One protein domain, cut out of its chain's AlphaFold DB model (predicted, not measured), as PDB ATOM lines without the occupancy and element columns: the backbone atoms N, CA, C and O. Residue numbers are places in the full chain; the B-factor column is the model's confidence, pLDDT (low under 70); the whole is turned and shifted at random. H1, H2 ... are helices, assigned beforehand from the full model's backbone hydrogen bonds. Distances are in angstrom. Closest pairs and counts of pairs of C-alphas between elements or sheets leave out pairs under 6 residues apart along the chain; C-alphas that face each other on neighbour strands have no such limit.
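What this domain is: This is residues 57 to 121 of the 173 residues of the protein "Predicted protein" of Monosiga brevicollis (UniProt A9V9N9). Four of the five helices, H1 to H4, make a loose, open ring with a hollow middle: H1 forms one long side, H2 and H3 follow each other along the opposite side, and H4 stands at the end between H3 and the first residue of H1. H5 folds back from H4, outside the ring. The printed part has 65 residues with five named helices, H1 to H5 in chain order, and no named strand; the class is all helix. It is loose, with a radius of gyration of the C-alphas of 14.2 A, and elongated, spanning 41 by 22 by 19 A.

How they stand to each other: H1, residues 57 to 70, is close to but not clearly touching H4, residues 100 to 108; the closest C-alphas, of Ala 57 and Glu 107, are 4.9 A apart, and the lines are about perpendicular at 79 degrees. H3, residues 87 to 98, touches H4 only at the corner by their link, with residues 95 to 96 alone; the closest C-alphas, of Phe 96 and Gly 103, are 5.1 A apart. They run opposite ways at a steep tilt of 67 degrees, only just short of about perpendicular. H2, residues 76 to 85, is close to but not clearly touching H3, at Val 83 and Trp 89, whose C-alphas are the closest, 6.5 A apart. H5, residues 111 to 121, is close to but not clearly touching H4; the closest C-alphas, of Leu 106 and Phe 114, are 7.2 A apart. H1 and H2 are only just apart, at 8.2 A. Every O i to N i+4 pair is within hydrogen-bond range in H1, H2, H3 and H5; in H4 it is 4 of 5.

Where its parts are: H1 begins at C-alpha 57, (3.293, -45.344, 17.063), and measures 19.9 A. H2 measures 14.2 A, H3 16.2 A, H4 12.7 A and H5 15.4 A, ending at C-alpha 121, (6.492, -52.028, 35.897).

The domain as a whole: The farthest C-alphas, of Gln 74 and Arg 120, are 42.0 A apart. The printed part has no cut, and its four links are tight. Residues 73 to 74 are under pLDDT 70.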
ATOM      1  N   ALA A  57       3.406 -46.569  17.846       84.06
ATOM      2  CA  ALA A  57       3.293 -45.344  17.063       84.06
ATOM      3  C   ALA A  57       2.364 -45.525  15.848       84.06
ATOM      4  O   ALA A  57       1.546 -44.649  15.561       84.06
ATOM      5  N   ASP A  58       2.425 -46.672  15.165       85.88
ATOM      6  CA  ASP A  58       1.531 -46.977  14.038       85.88
ATOM      7  C   ASP A  58       0.068 -47.065  14.473       85.88
ATOM      8  O   ASP A  58      -0.804 -46.460  13.842       85.88
ATOM      9  N   VAL A  59      -0.206 -47.745  15.588       85.56
ATOM     10  CA  VAL A  59      -1.565 -47.881  16.135       85.56
ATOM     11  C   VAL A  59      -2.141 -46.519  16.527       85.56
ATOM     12  O   VAL A  59      -3.284 -46.207  16.182       85.56
ATOM     13  N   VAL A  60      -1.350 -45.677  17.200       83.38
ATOM     14  CA  VAL A  60      -1.769 -44.324  17.596       83.38
ATOM     15  C   VAL A  60      -2.025 -43.455  16.366       83.38
ATOM     16  O   VAL A  60      -3.066 -42.792  16.292       83.38
ATOM     17  N   ARG A  61      -1.141 -43.501  15.360       86.06
ATOM     18  CA  ARG A  61      -1.346 -42.797  14.086       86.06
ATOM     19  C   ARG A  61      -2.629 -43.261  13.402       86.06
ATOM     20  O   ARG A  61      -3.427 -42.416  12.994       86.06
ATOM     21  N   MET A  62      -2.879 -44.563  13.297       81.75
ATOM     22  CA  MET A  62      -4.107 -45.091  12.690       81.75
ATOM     23  C   MET A  62      -5.365 -44.644  13.445       81.75
ATOM     24  O   MET A  62      -6.331 -44.196  12.822       81.75
ATOM     25  N   ALA A  63      -5.349 -44.713  14.779       81.12
ATOM     26  CA  ALA A  63      -6.458 -44.259  15.615       81.12
ATOM     27  C   ALA A  63      -6.727 -42.759  15.433       81.12
ATOM     28  O   ALA A  63      -7.879 -42.352  15.286       81.12
ATOM     29  N   TYR A  64      -5.675 -41.943  15.361       81.19
ATOM     30  CA  TYR A  64      -5.786 -40.510  15.104       81.19
ATOM     31  C   TYR A  64      -6.436 -40.213  13.748       81.19
ATOM     32  O   TYR A  64      -7.416 -39.467  13.691       81.19
ATOM     33  N   HIS A  65      -5.960 -40.842  12.669       81.69
ATOM     34  CA  HIS A  65      -6.539 -40.665  11.334       81.69
ATOM     35  C   HIS A  65      -8.008 -41.102  11.292       81.69
ATOM     36  O   HIS A  65      -8.851 -40.402  10.722       81.69
ATOM     37  N   LYS A  66      -8.338 -42.222  11.947       81.44
ATOM     38  CA  LYS A  66      -9.720 -42.699  12.069       81.44
ATOM     39  C   LYS A  66     -10.588 -41.695  12.829       81.44
ATOM     40  O   LYS A  66     -11.650 -41.327  12.337       81.44
ATOM     41  N   ASN A  67     -10.126 -41.195  13.971       73.88
ATOM     42  CA  ASN A  67     -10.866 -40.225  14.781       73.88
ATOM     43  C   ASN A  67     -11.080 -38.904  14.033       73.88
ATOM     44  O   ASN A  67     -12.180 -38.356  14.040       73.88
ATOM     45  N   ILE A  68     -10.067 -38.428  13.306       77.50
ATOM     46  CA  ILE A  68     -10.185 -37.251  12.440       77.50
ATOM     47  C   ILE A  68     -11.261 -37.445  11.379       77.50
ATOM     48  O   ILE A  68     -12.051 -36.525  11.165       77.50
ATOM     49  N   LYS A  69     -11.295 -38.608  10.724       80.44
ATOM     50  CA  LYS A  69     -12.267 -38.905   9.664       80.44
ATOM     51  C   LYS A  69     -13.698 -39.014  10.200       80.44
ATOM     52  O   LYS A  69     -14.632 -38.637   9.504       80.44
ATOM     53  N   MET A  70     -13.860 -39.514  11.425       72.94
ATOM     54  CA  MET A  70     -15.172 -39.719  12.050       72.94
ATOM     55  C   MET A  70     -15.742 -38.451  12.702       72.94
ATOM     56  O   MET A  70     -16.959 -38.321  12.814       72.94
ATOM     57  N   CYS A  71     -14.901 -37.502  13.123       73.25
ATOM     58  CA  CYS A  71     -15.376 -36.249  13.708       73.25
ATOM     59  C   CYS A  71     -15.831 -35.255  12.636       73.25
ATOM     60  O   CYS A  71     -15.012 -34.719  11.881       73.25
ATOM     61  N   LYS A  72     -17.128 -34.925  12.653       73.38
ATOM     62  CA  LYS A  72     -17.668 -33.757  11.949       73.38
ATOM     63  C   LYS A  72     -16.957 -32.492  12.436       73.38
ATOM     64  O   LYS A  72     -16.558 -32.390  13.595       73.38
ATOM     65  N   GLN A  73     -16.792 -31.521  11.543       67.56
ATOM     66  CA  GLN A  73     -15.973 -30.328  11.783       67.56
ATOM     67  C   GLN A  73     -16.419 -29.522  13.017       67.56
ATOM     68  O   GLN A  73     -15.572 -28.975  13.718       67.56
ATOM     69  N   GLN A  74     -17.718 -29.535  13.324       65.12
ATOM     70  CA  GLN A  74     -18.323 -28.830  14.455       65.12
ATOM     71  C   GLN A  74     -17.968 -29.442  15.827       65.12
ATOM     72  O   GLN A  74     -17.748 -28.707  16.785       65.12
ATOM     73  N   ASP A  75     -17.779 -30.763  15.914       77.06
ATOM     74  CA  ASP A  75     -17.478 -31.461  17.178       77.06
ATOM     75  C   ASP A  75     -15.979 -31.488  17.514       77.06
ATOM     76  O   ASP A  75     -15.571 -31.852  18.620       77.06
ATOM     77  N   ARG A  76     -15.122 -31.077  16.569       77.62
ATOM     78  CA  ARG A  76     -13.661 -31.126  16.737       77.62
ATOM     79  C   ARG A  76     -13.159 -30.222  17.854       77.62
ATOM     80  O   ARG A  76     -12.210 -30.599  18.537       77.62
ATOM     81  N   MET A  77     -13.758 -29.046  18.035       79.50
ATOM     82  CA  MET A  77     -13.305 -28.081  19.044       79.50
ATOM     83  C   MET A  77     -13.638 -28.553  20.461       79.50
ATOM     84  O   MET A  77     -12.755 -28.575  21.317       79.50
ATOM     85  N   ALA A  78     -14.870 -29.020  20.680       79.81
ATOM     86  CA  ALA A  78     -15.300 -29.573  21.963       79.81
ATOM     87  C   ALA A  78     -14.513 -30.843  22.330       79.81
ATOM     88  O   ALA A  78     -14.056 -30.997  23.468       79.81
ATOM     89  N   LEU A  79     -14.277 -31.731  21.355       79.75
ATOM     90  CA  LEU A  79     -13.465 -32.927  21.570       79.75
ATOM     91  C   LEU A  79     -12.012 -32.574  21.910       79.75
ATOM     92  O   LEU A  79     -11.462 -33.130  22.856       79.75
ATOM     93  N   ARG A  80     -11.395 -31.631  21.184       80.31
ATOM     94  CA  ARG A  80     -10.026 -31.170  21.474       80.31
ATOM     95  C   ARG A  80      -9.907 -30.621  22.889       80.31
ATOM     96  O   ARG A  80      -8.994 -31.031  23.598       80.31
ATOM     97  N   GLN A  81     -10.834 -29.759  23.309       81.81
ATOM     98  CA  GLN A  81     -10.844 -29.223  24.673       81.81
ATOM     99  C   GLN A  81     -10.960 -30.339  25.716       81.81
ATOM    100  O   GLN A  81     -10.183 -30.380  26.667       81.81
ATOM    101  N   THR A  82     -11.870 -31.291  25.500       82.75
ATOM    102  CA  THR A  82     -12.070 -32.420  26.420       82.75
ATOM    103  C   THR A  82     -10.820 -33.298  26.524       82.75
ATOM    104  O   THR A  82     -10.403 -33.668  27.621       82.75
ATOM    105  N   VAL A  83     -10.183 -33.606  25.390       81.56
ATOM    106  CA  VAL A  83      -8.940 -34.391  25.355       81.56
ATOM    107  C   VAL A  83      -7.816 -33.647  26.070       81.56
ATOM    108  O   VAL A  83      -7.167 -34.238  26.928       81.56
ATOM    109  N   GLN A  84      -7.629 -32.356  25.787       80.00
ATOM    110  CA  GLN A  84      -6.582 -31.535  26.405       80.00
ATOM    111  C   GLN A  84      -6.736 -31.420  27.927       80.00
ATOM    112  O   GLN A  84      -5.742 -31.425  28.649       80.00
ATOM    113  N   GLN A  85      -7.970 -31.348  28.427       82.50
ATOM    114  CA  GLN A  85      -8.240 -31.266  29.865       82.50
ATOM    115  C   GLN A  85      -8.144 -32.620  30.583       82.50
ATOM    116  O   GLN A  85      -8.058 -32.666  31.820       82.50
ATOM    117  N   SER A  86      -8.130 -33.728  29.836       86.50
ATOM    118  CA  SER A  86      -8.084 -35.069  30.411       86.50
ATOM    119  C   SER A  86      -6.795 -35.308  31.206       86.50
ATOM    120  O   SER A  86      -5.705 -34.865  30.840       86.50
ATOM    121  N   GLN A  87      -6.912 -36.040  32.317       81.75
ATOM    122  CA  GLN A  87      -5.748 -36.458  33.106       81.75
ATOM    123  C   GLN A  87      -4.817 -37.368  32.299       81.75
ATOM    124  O   GLN A  87      -3.606 -37.293  32.459       81.75
ATOM    125  N   PHE A  88      -5.381 -38.178  31.397       79.75
ATOM    126  CA  PHE A  88      -4.615 -39.014  30.480       79.75
ATOM    127  C   PHE A  88      -3.688 -38.182  29.593       79.75
ATOM    128  O   PHE A  88      -2.507 -38.494  29.492       79.75
ATOM    129  N   TRP A  89      -4.197 -37.099  28.997       80.19
ATOM    130  CA  TRP A  89      -3.384 -36.230  28.150       80.19
ATOM    131  C   TRP A  89      -2.292 -35.509  28.938       80.19
ATOM    132  O   TRP A  89      -1.152 -35.468  28.492       80.19
ATOM    133  N   ARG A  90      -2.603 -35.013  30.141       83.19
ATOM    134  CA  ARG A  90      -1.594 -34.407  31.026       83.19
ATOM    135  C   ARG A  90      -0.507 -35.399  31.438       83.19
ATOM    136  O   ARG A  90       0.663 -35.043  31.435       83.19
ATOM    137  N   HIS A  91      -0.883 -36.639  31.749       80.50
ATOM    138  CA  HIS A  91       0.072 -37.698  32.063       80.50
ATOM    139  C   HIS A  91       0.941 -38.052  30.850       80.50
ATOM    140  O   HIS A  91       2.154 -38.117  30.983       80.50
ATOM    141  N   LEU A  92       0.343 -38.178  29.661       77.19
ATOM    142  CA  LEU A  92       1.083 -38.359  28.412       77.19
ATOM    143  C   LEU A  92       2.096 -37.236  28.185       77.19
ATOM    144  O   LEU A  92       3.260 -37.506  27.921       77.19
ATOM    145  N   GLN A  93       1.661 -35.980  28.297       78.94
ATOM    146  CA  GLN A  93       2.548 -34.829  28.139       78.94
ATOM    147  C   GLN A  93       3.716 -34.897  29.122       78.94
ATOM    148  O   GLN A  93       4.845 -34.676  28.717       78.94
ATOM    149  N   HIS A  94       3.456 -35.247  30.380       80.12
ATOM    150  CA  HIS A  94       4.493 -35.405  31.394       80.12
ATOM    151  C   HIS A  94       5.500 -36.498  31.017       80.12
ATOM    152  O   HIS A  94       6.685 -36.216  30.928       80.12
ATOM    153  N   THR A  95       5.034 -37.708  30.694       72.50
ATOM    154  CA  THR A  95       5.903 -38.841  30.333       72.50
ATOM    155  C   THR A  95       6.780 -38.540  29.118       72.50
ATOM    156  O   THR A  95       7.971 -38.819  29.137       72.50
ATOM    157  N   PHE A  96       6.221 -37.931  28.070       71.50
ATOM    158  CA  PHE A  96       6.983 -37.640  26.851       71.50
ATOM    159  C   PHE A  96       7.881 -36.399  26.959       71.50
ATOM    160  O   PHE A  96       8.843 -36.291  26.200       71.50
ATOM    161  N   LEU A  97       7.574 -35.450  27.853       75.25
ATOM    162  CA  LEU A  97       8.384 -34.241  28.049       75.25
ATOM    163  C   LEU A  97       9.482 -34.422  29.101       75.25
ATOM    164  O   LEU A  97      10.531 -33.796  28.972       75.25
ATOM    165  N   GLU A  98       9.255 -35.241  30.127       80.00
ATOM    166  CA  GLU A  98      10.262 -35.509  31.157       80.00
ATOM    167  C   GLU A  98      11.349 -36.465  30.681       80.00
ATOM    168  O   GLU A  98      12.522 -36.223  30.964       80.00
ATOM    169  N   ASP A  99      10.985 -37.514  29.937       79.44
ATOM    170  CA  ASP A  99      11.949 -38.466  29.394       79.44
ATOM    171  C   ASP A  99      11.717 -38.706  27.888       79.44
ATOM    172  O   ASP A  99      10.994 -39.622  27.475       79.44
ATOM    173  N   PRO A 100      12.363 -37.904  27.021       79.25
ATOM    174  CA  PRO A 100      12.257 -38.094  25.579       79.25
ATOM    175  C   PRO A 100      12.857 -39.432  25.109       79.25
ATOM    176  O   PRO A 100      12.487 -39.917  24.036       79.25
ATOM    177  N   GLN A 101      13.765 -40.050  25.879       83.06
ATOM    178  CA  GLN A 101      14.329 -41.361  25.543       83.06
ATOM    179  C   GLN A 101      13.327 -42.480  25.840       83.06
ATOM    180  O   GLN A 101      13.170 -43.391  25.021       83.06
ATOM    181  N   GLU A 102      12.602 -42.390  26.958       81.06
ATOM    182  CA  GLU A 102      11.495 -43.300  27.270       81.06
ATOM    183  C   GLU A 102      10.394 -43.200  26.209       81.06
ATOM    184  O   GLU A 102       9.945 -44.222  25.681       81.06
ATOM    185  N   GLY A 103      10.036 -41.977  25.804       81.19
ATOM    186  CA  GLY A 103       9.087 -41.743  24.717       81.19
ATOM    187  C   GLY A 103       9.495 -42.435  23.411       81.19
ATOM    188  O   GLY A 103       8.716 -43.204  22.840       81.19
ATOM    189  N   ALA A 104      10.742 -42.244  22.974       85.38
ATOM    190  CA  ALA A 104      11.269 -42.879  21.764       85.38
ATOM    191  C   ALA A 104      11.332 -44.416  21.865       85.38
ATOM    192  O   ALA A 104      11.162 -45.118  20.862       85.38
ATOM    193  N   CYS A 105      11.575 -44.953  23.064       85.31
ATOM    194  CA  CYS A 105      11.541 -46.391  23.319       85.31
ATOM    195  C   CYS A 105      10.118 -46.939  23.141       85.31
ATOM    196  O   CYS A 105       9.907 -47.869  22.358       85.31
ATOM    197  N   LEU A 106       9.135 -46.312  23.793       85.19
ATOM    198  CA  LEU A 106       7.727 -46.706  23.727       85.19
ATOM    199  C   LEU A 106       7.173 -46.634  22.300       85.19
ATOM    200  O   LEU A 106       6.443 -47.532  21.882       85.19
ATOM    201  N   GLU A 107       7.551 -45.618  21.523       86.12
ATOM    202  CA  GLU A 107       7.118 -45.474  20.126       86.12
ATOM    203  C   GLU A 107       7.523 -46.659  19.241       86.12
ATOM    204  O   GLU A 107       6.750 -47.074  18.373       86.12
ATOM    205  N   ARG A 108       8.717 -47.217  19.468       89.19
ATOM    206  CA  ARG A 108       9.280 -48.321  18.671       89.19
ATOM    207  C   ARG A 108       8.814 -49.696  19.136       89.19
ATOM    208  O   ARG A 108       9.026 -50.681  18.431       89.19
ATOM    209  N   MET A 109       8.193 -49.786  20.309       88.88
ATOM    210  CA  MET A 109       7.701 -51.050  20.836       88.88
ATOM    211  C   MET A 109       6.456 -51.517  20.087       88.88
ATOM    212  O   MET A 109       5.556 -50.748  19.750       88.88
ATOM    213  N   THR A 110       6.376 -52.823  19.872       91.25
ATOM    214  CA  THR A 110       5.139 -53.474  19.427       91.25
ATOM    215  C   THR A 110       4.146 -53.569  20.586       91.25
ATOM    216  O   THR A 110       4.531 -53.568  21.759       91.25
ATOM    217  N   VAL A 111       2.853 -53.702  20.277       83.12
ATOM    218  CA  VAL A 111       1.800 -53.837  21.305       83.12
ATOM    219  C   VAL A 111       2.096 -54.971  22.310       83.12
ATOM    220  O   VAL A 111       2.050 -54.703  23.513       83.12
ATOM    221  N   PRO A 112       2.506 -56.192  21.893       86.56
ATOM    222  CA  PRO A 112       2.838 -57.258  22.843       86.56
ATOM    223  C   PRO A 112       4.023 -56.913  23.758       86.56
ATOM    224  O   PRO A 112       4.018 -57.241  24.948       86.56
ATOM    225  N   GLN A 113       5.039 -56.226  23.225       88.44
ATOM    226  CA  GLN A 113       6.191 -55.778  24.013       88.44
ATOM    227  C   GLN A 113       5.769 -54.743  25.057       88.44
ATOM    228  O   GLN A 113       6.215 -54.817  26.205       88.44
ATOM    229  N   PHE A 114       4.892 -53.808  24.684       86.38
ATOM    230  CA  PHE A 114       4.373 -52.795  25.598       86.38
ATOM    231  C   PHE A 114       3.566 -53.414  26.738       86.38
ATOM    232  O   PHE A 114       3.785 -53.089  27.905       86.38
ATOM    233  N   GLU A 115       2.689 -54.368  26.436       86.75
ATOM    234  CA  GLU A 115       1.920 -55.076  27.461       86.75
ATOM    235  C   GLU A 115       2.818 -55.860  28.428       86.75
ATOM    236  O   GLU A 115       2.557 -55.901  29.634       86.75
ATOM    237  N   ALA A 116       3.892 -56.477  27.930       87.56
ATOM    238  CA  ALA A 116       4.884 -57.146  28.770       87.56
ATOM    239  C   ALA A 116       5.701 -56.156  29.619       87.56
ATOM    240  O   ALA A 116       6.037 -56.455  30.766       87.56
ATOM    241  N   HIS A 117       6.030 -54.984  29.077       85.75
ATOM    242  CA  HIS A 117       6.731 -53.925  29.801       85.75
ATOM    243  C   HIS A 117       5.866 -53.334  30.919       85.75
ATOM    244  O   HIS A 117       6.304 -53.305  32.067       85.75
ATOM    245  N   ARG A 118       4.598 -53.008  30.630       85.00
ATOM    246  CA  ARG A 118       3.644 -52.509  31.630       85.00
ATOM    247  C   ARG A 118       3.384 -53.521  32.743       85.00
ATOM    248  O   ARG A 118       3.230 -53.144  33.896       85.00
ATOM    249  N   ARG A 119       3.325 -54.818  32.421       85.00
ATOM    250  CA  ARG A 119       3.183 -55.871  33.441       85.00
ATOM    251  C   ARG A 119       4.390 -55.950  34.376       85.00
ATOM    252  O   ARG A 119       4.200 -56.218  35.556       85.00
ATOM    253  N   ARG A 120       5.602 -55.704  33.867       83.88
ATOM    254  CA  ARG A 120       6.824 -55.667  34.683       83.88
ATOM    255  C   ARG A 120       6.871 -54.441  35.592       83.88
ATOM    256  O   ARG A 120       7.195 -54.598  36.759       83.88
ATOM    257  N   SER A 121       6.503 -53.261  35.094       76.06
ATOM    258  CA  SER A 121       6.492 -52.028  35.897       76.06
ATOM    259  C   SER A 121       5.319 -51.944  36.879       76.06
ATOM    260  O   SER A 121       5.453 -51.357  37.945       76.06
TER     261      SER A 121